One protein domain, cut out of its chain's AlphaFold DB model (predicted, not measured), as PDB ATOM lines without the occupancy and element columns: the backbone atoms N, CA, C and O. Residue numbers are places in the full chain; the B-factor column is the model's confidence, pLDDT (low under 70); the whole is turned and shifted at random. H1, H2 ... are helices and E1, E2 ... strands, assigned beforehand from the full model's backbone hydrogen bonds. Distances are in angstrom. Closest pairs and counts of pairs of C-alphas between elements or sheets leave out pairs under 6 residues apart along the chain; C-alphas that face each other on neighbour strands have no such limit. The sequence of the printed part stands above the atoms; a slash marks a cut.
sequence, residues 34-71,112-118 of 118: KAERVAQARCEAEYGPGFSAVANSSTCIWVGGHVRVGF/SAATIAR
ATOM      1  N   LYS A  34    -159.878 171.836 185.913       65.62
ATOM      2  CA  LYS A  34    -159.214 171.774 187.230       65.62
ATOM      3  C   LYS A  34    -158.234 172.928 187.438       65.62
ATOM      4  O   LYS A  34    -158.193 173.462 188.540       65.62
ATOM      5  N   ALA A  35    -157.496 173.331 186.398       70.94
ATOM      6  CA  ALA A  35    -156.628 174.513 186.450       70.94
ATOM      7  C   ALA A  35    -157.427 175.773 186.806       70.94
ATOM      8  O   ALA A  35    -157.041 176.529 187.692       70.94
ATOM      9  N   GLU A  36    -158.572 175.949 186.150       71.56
ATOM     10  CA  GLU A  36    -159.444 177.106 186.329       71.56
ATOM     11  C   GLU A  36    -160.030 177.165 187.742       71.56
ATOM     12  O   GLU A  36    -159.986 178.205 188.392       71.56
ATOM     13  N   ARG A  37    -160.473 176.022 188.285       78.31
ATOM     14  CA  ARG A  37    -160.974 175.953 189.665       78.31
ATOM     15  C   ARG A  37    -159.889 176.269 190.699       78.31
ATOM     16  O   ARG A  37    -160.176 176.923 191.696       78.31
ATOM     17  N   VAL A  38    -158.654 175.816 190.475       83.50
ATOM     18  CA  VAL A  38    -157.518 176.118 191.362       83.50
ATOM     19  C   VAL A  38    -157.159 177.605 191.298       83.50
ATOM     20  O   VAL A  38    -156.940 178.223 192.338       83.50
ATOM     21  N   ALA A  39    -157.147 178.197 190.102       82.81
ATOM     22  CA  ALA A  39    -156.889 179.621 189.929       82.81
ATOM     23  C   ALA A  39    -157.984 180.482 190.585       82.81
ATOM     24  O   ALA A  39    -157.676 181.440 191.291       82.81
ATOM     25  N   GLN A  40    -159.252 180.092 190.430       82.56
ATOM     26  CA  GLN A  40    -160.392 180.753 191.064       82.56
ATOM     27  C   GLN A  40    -160.306 180.697 192.597       82.56
ATOM     28  O   GLN A  40    -160.420 181.726 193.258       82.56
ATOM     29  N   ALA A  41    -160.021 179.520 193.160       84.94
ATOM     30  CA  ALA A  41    -159.871 179.350 194.604       84.94
ATOM     31  C   ALA A  41    -158.718 180.194 195.180       84.94
ATOM     32  O   ALA A  41    -158.831 180.710 196.291       84.94
ATOM     33  N   ARG A  42    -157.625 180.380 194.423       87.62
ATOM     34  CA  ARG A  42    -156.538 181.290 194.814       87.62
ATOM     35  C   ARG A  42    -157.026 182.737 194.889       87.62
ATOM     36  O   ARG A  42    -156.767 183.404 195.883       87.62
ATOM     37  N   CYS A  43    -157.738 183.208 193.866       83.94
ATOM     38  CA  CYS A  43    -158.260 184.574 193.844       83.94
ATOM     39  C   CYS A  43    -159.230 184.850 194.999       83.94
ATOM     40  O   CYS A  43    -159.167 185.916 195.606       83.94
ATOM     41  N   GLU A  44    -160.080 183.882 195.339       82.62
ATOM     42  CA  GLU A  44    -161.003 183.988 196.473       82.62
ATOM     43  C   GLU A  44    -160.284 183.973 197.826       82.62
ATOM     44  O   GLU A  44    -160.666 184.717 198.727       82.62
ATOM     45  N   ALA A  45    -159.231 183.163 197.974       84.62
ATOM     46  CA  ALA A  45    -158.433 183.114 199.197       84.62
ATOM     47  C   ALA A  45    -157.615 184.396 199.430       84.62
ATOM     48  O   ALA A  45    -157.409 184.785 200.577       84.62
ATOM     49  N   GLU A  46    -157.145 185.040 198.359       84.31
ATOM     50  CA  GLU A  46    -156.265 186.210 198.440       84.31
ATOM     51  C   GLU A  46    -157.043 187.536 198.507       84.31
ATOM     52  O   GLU A  46    -156.685 188.418 199.286       84.31
ATOM     53  N   TYR A  47    -158.137 187.667 197.747       81.38
ATOM     54  CA  TYR A  47    -158.884 188.929 197.611       81.38
ATOM     55  C   TYR A  47    -160.348 188.859 198.066       81.38
ATOM     56  O   TYR A  47    -161.022 189.888 198.140       81.38
ATOM     57  N   GLY A  48    -160.845 187.671 198.410       80.25
ATOM     58  CA  GLY A  48    -162.224 187.455 198.836       80.25
ATOM     59  C   GLY A  48    -163.196 187.142 197.687       80.25
ATOM     60  O   GLY A  48    -162.814 187.066 196.515       80.25
ATOM     61  N   PRO A  49    -164.482 186.923 198.010       78.81
ATOM     62  CA  PRO A  49    -165.492 186.530 197.032       78.81
ATOM     63  C   PRO A  49    -165.754 187.630 195.986       78.81
ATOM     64  O   PRO A  49    -165.815 188.815 196.307       78.81
ATOM     65  N   GLY A  50    -165.960 187.225 194.727       76.88
ATOM     66  CA  GLY A  50    -166.253 188.123 193.594       76.88
ATOM     67  C   GLY A  50    -165.055 188.439 192.688       76.88
ATOM     68  O   GLY A  50    -165.226 189.053 191.635       76.88
ATOM     69  N   PHE A  51    -163.854 187.993 193.059       80.94
ATOM     70  CA  PHE A  51    -162.688 188.000 192.178       80.94
ATOM     71  C   PHE A  51    -162.677 186.758 191.285       80.94
ATOM     72  O   PHE A  51    -162.967 185.657 191.739       80.94
ATOM     73  N   SER A  52    -162.335 186.939 190.013       81.56
ATOM     74  CA  SER A  52    -162.229 185.903 188.995       81.56
ATOM     75  C   SER A  52    -160.796 185.794 188.486       81.56
ATOM     76  O   SER A  52    -160.120 186.807 188.279       81.56
ATOM     77  N   ALA A  53    -160.322 184.565 188.298       83.25
ATOM     78  CA  ALA A  53    -159.000 184.315 187.746       83.25
ATOM     79  C   ALA A  53    -158.946 184.594 186.240       83.25
ATOM     80  O   ALA A  53    -159.819 184.180 185.477       83.25
ATOM     81  N   VAL A  54    -157.877 185.249 185.791       81.75
ATOM     82  CA  VAL A  54    -157.625 185.449 184.361       81.75
ATOM     83  C   VAL A  54    -156.944 184.212 183.790       81.75
ATOM     84  O   VAL A  54    -155.900 183.779 184.280       81.75
ATOM     85  N   ALA A  55    -157.510 183.664 182.714       77.31
ATOM     86  CA  ALA A  55    -156.928 182.527 182.016       77.31
ATOM     87  C   ALA A  55    -155.465 182.803 181.625       77.31
ATOM     88  O   ALA A  55    -155.142 183.852 181.070       77.31
ATOM     89  N   ASN A  56    -154.589 181.832 181.893       77.75
ATOM     90  CA  ASN A  56    -153.150 181.902 181.618       77.75
ATOM     91  C   ASN A  56    -152.400 183.036 182.350       77.75
ATOM     92  O   ASN A  56    -151.325 183.437 181.909       77.75
ATOM     93  N   SER A  57    -152.936 183.549 183.461       75.50
ATOM     94  CA  SER A  57    -152.297 184.599 184.260       75.50
ATOM     95  C   SER A  57    -152.456 184.347 185.761       75.50
ATOM     96  O   SER A  57    -153.360 183.644 186.205       75.50
ATOM     97  N   SER A  58    -151.564 184.939 186.560       76.56
ATOM     98  CA  SER A  58    -151.648 184.947 188.024       76.56
ATOM     99  C   SER A  58    -152.580 186.035 188.567       76.56
ATOM    100  O   SER A  58    -152.721 186.135 189.784       76.56
ATOM    101  N   THR A  59    -153.164 186.852 187.686       80.69
ATOM    102  CA  THR A  59    -153.969 188.032 188.022       80.69
ATOM    103  C   THR A  59    -155.411 187.678 188.354       80.69
ATOM    104  O   THR A  59    -156.040 186.888 187.642       80.69
ATOM    105  N   CYS A  60    -155.956 188.363 189.355       81.38
ATOM    106  CA  CYS A  60    -157.345 188.245 189.777       81.38
ATOM    107  C   CYS A  60    -158.086 189.556 189.492       81.38
ATOM    108  O   CYS A  60    -157.598 190.643 189.810       81.38
ATOM    109  N   ILE A  61    -159.265 189.461 188.882       79.50
ATOM    110  CA  ILE A  61    -160.086 190.618 188.514       79.50
ATOM    111  C   ILE A  61    -161.416 190.521 189.235       79.50
ATOM    112  O   ILE A  61    -162.100 189.510 189.138       79.50
ATOM    113  N   TRP A  62    -161.825 191.584 189.915       77.81
ATOM    114  CA  TRP A  62    -163.181 191.649 190.440       77.81
ATOM    115  C   TRP A  62    -164.196 191.845 189.307       77.81
ATOM    116  O   TRP A  62    -164.132 192.836 188.574       77.81
ATOM    117  N   VAL A  63    -165.121 190.892 189.147       70.19
ATOM    118  CA  VAL A  63    -166.173 190.941 188.120       70.19
ATOM    119  C   VAL A  63    -167.478 191.356 188.787       70.19
ATOM    120  O   VAL A  63    -168.258 190.538 189.266       70.19
ATOM    121  N   GLY A  64    -167.703 192.664 188.829       65.00
ATOM    122  CA  GLY A  64    -168.893 193.277 189.401       65.00
ATOM    123  C   GLY A  64    -168.831 194.798 189.281       65.00
ATOM    124  O   GLY A  64    -167.838 195.359 188.822       65.00
ATOM    125  N   GLY A  65    -169.887 195.483 189.715       61.97
ATOM    126  CA  GLY A  65    -169.898 196.942 189.862       61.97
ATOM    127  C   GLY A  65    -170.401 197.728 188.652       61.97
ATOM    128  O   GLY A  65    -170.603 197.212 187.554       61.97
ATOM    129  N   HIS A  66    -170.647 199.018 188.884       55.00
ATOM    130  CA  HIS A  66    -171.117 199.956 187.869       55.00
ATOM    131  C   HIS A  66    -169.943 200.800 187.373       55.00
ATOM    132  O   HIS A  66    -169.295 201.494 188.155       55.00
ATOM    133  N   VAL A  67    -169.686 200.778 186.065       56.47
ATOM    134  CA  VAL A  67    -168.720 201.691 185.446       56.47
ATOM    135  C   VAL A  67    -169.387 203.051 185.272       56.47
ATOM    136  O   VAL A  67    -170.417 203.152 184.607       56.47
ATOM    137  N   ARG A  68    -168.794 204.109 185.841       53.34
ATOM    138  CA  ARG A  68    -169.192 205.487 185.535       53.34
ATOM    139  C   ARG A  68    -168.387 206.003 184.348       53.34
ATOM    140  O   ARG A  68    -167.170 206.107 184.442       53.34
ATOM    141  N   VAL A  69    -169.056 206.343 183.249       58.56
ATOM    142  CA  VAL A  69    -168.429 207.014 182.105       58.56
ATOM    143  C   VAL A  69    -168.899 208.458 182.059       58.56
ATOM    144  O   VAL A  69    -170.089 208.744 182.164       58.56
ATOM    145  N   GLY A  70    -167.944 209.377 181.954       52.94
ATOM    146  CA  GLY A  70    -168.219 210.783 181.690       52.94
ATOM    147  C   GLY A  70    -168.181 211.021 180.189       52.94
ATOM    148  O   GLY A  70    -167.184 210.700 179.539       52.94
ATOM    149  N   PHE A  71    -169.245 211.591 179.639       55.81
ATOM    150  CA  PHE A  71    -169.220 212.115 178.282       55.81
ATOM    151  C   PHE A  71    -168.603 213.516 178.327       55.81
ATOM    152  O   PHE A  71    -168.976 214.344 179.157       55.81
ATOM    153  N   SER A 112    -162.251 203.810 189.530       43.59
ATOM    154  CA  SER A 112    -162.303 202.389 189.214       43.59
ATOM    155  C   SER A 112    -163.076 201.640 190.298       43.59
ATOM    156  O   SER A 112    -162.573 201.422 191.393       43.59
ATOM    157  N   ALA A 113    -164.283 201.177 189.970       45.16
ATOM    158  CA  ALA A 113    -164.921 200.072 190.689       45.16
ATOM    159  C   ALA A 113    -164.244 198.717 190.379       45.16
ATOM    160  O   ALA A 113    -164.639 197.693 190.920       45.16
ATOM    161  N   ALA A 114    -163.244 198.705 189.489       44.69
ATOM    162  CA  ALA A 114    -162.466 197.532 189.129       44.69
ATOM    163  C   ALA A 114    -161.107 197.576 189.838       44.69
ATOM    164  O   ALA A 114    -160.198 198.293 189.418       44.69
ATOM    165  N   THR A 115    -160.971 196.797 190.908       47.94
ATOM    166  CA  THR A 115    -159.670 196.514 191.519       47.94
ATOM    167  C   THR A 115    -159.001 195.403 190.718       47.94
ATOM    168  O   THR A 115    -159.489 194.272 190.689       47.94
ATOM    169  N   ILE A 116    -157.894 195.725 190.044       53.88
ATOM    170  CA  ILE A 116    -157.007 194.730 189.435       53.88
ATOM    171  C   ILE A 116    -155.924 194.435 190.460       53.88
ATOM    172  O   ILE A 116    -155.103 195.303 190.756       53.88
ATOM    173  N   ALA A 117    -155.932 193.222 190.996       54.81
ATOM    174  CA  ALA A 117    -154.925 192.793 191.944       54.81
ATOM    175  C   ALA A 117    -153.928 191.850 191.252       54.81
ATOM    176  O   ALA A 117    -154.313 190.989 190.449       54.81
ATOM    177  N   ARG A 118    -152.638 192.113 191.475       53.25
ATOM    178  CA  ARG A 118    -151.511 191.415 190.847       53.25
ATOM    179  C   ARG A 118    -150.840 190.482 191.835       53.25
ATOM    180  O   ARG A 118    -150.647 190.934 192.984       53.25
TER     181      ARG A 118
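This is residues 34 to 71 and 112 to 118 of the 118 residues of an uncharacterized protein of Methylocella silvestris (UniProt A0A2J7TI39). One helix, H1, packs against a small two-stranded hairpin, E1 and E2, more closely on E1 than on E2. A tail of residues 63 to 71 runs away from the end of E2 and makes much of the length, while the last printed piece, residues 112 to 118, folds back to E2, where residues 116 to 117 form a short antiparallel pairing with residues 60 to 61. The printed part has 45 residues with one named helix and two named strands, in the order H1, E1, E2, and the sheet, order E1 - E2, is antiparallel. The class is mixed, helices and strands, with under half of the residues in named elements. The whole is loose, with a radius of gyration of the C-alphas of 11.8 A, and its C-alphas span 42 by 20 by 16 A.

H1, residues 34 to 47, has 10 pairs of C-alphas within 8 A of E1, residues 51 to 53; the closest are those of Gln 40 and Ala 53, 5.1 A apart. To E2, residues 60 to 62, H1 has 1 such pair, the C-alphas of Cys 43 and Cys 60, 5.6 A apart. H1 is joined to E1 by a tight link of 3 residues. E1 and E2 are a hairpin of antiparallel neighbours, with 143 degrees between their directions and a short link of 6 residues. The C-alphas of Ser 52 and Ile 61 face each other at 5.2 A. Within hydrogen-bond range are N 52 and O 61, at 2.7 A, and N 61 and O 52, at 2.9 A. In H1 every O i to N i+4 pair is within hydrogen-bond range.

H1 begins at C-alpha 34, (-159.214, 171.774, 187.230), and ends at C-alpha 47, (-158.884, 188.929, 197.611), 20.1 A from first to last. E1, Phe 51 to Ala 53, and E2, Cys 60 to Trp 62, each measure 6.8 A from first to last C-alpha. E2 ends at C-alpha 62, (-163.181, 191.649, 190.440).

The outline is a rod. The two C-alphas farthest apart are those of Lys 34 and Phe 71, at 42.5 A. Residues 72 to 111 are cut out, and the C-alphas of Phe 71 and Ser 112 are 16.2 A apart across the cut. No link between named elements is long. Arg 118 is the chain's last residue. The mean pLDDT of the printed part is 70.8; residue 34, residues 64 to 71 and residues 112 to 118 are under 70.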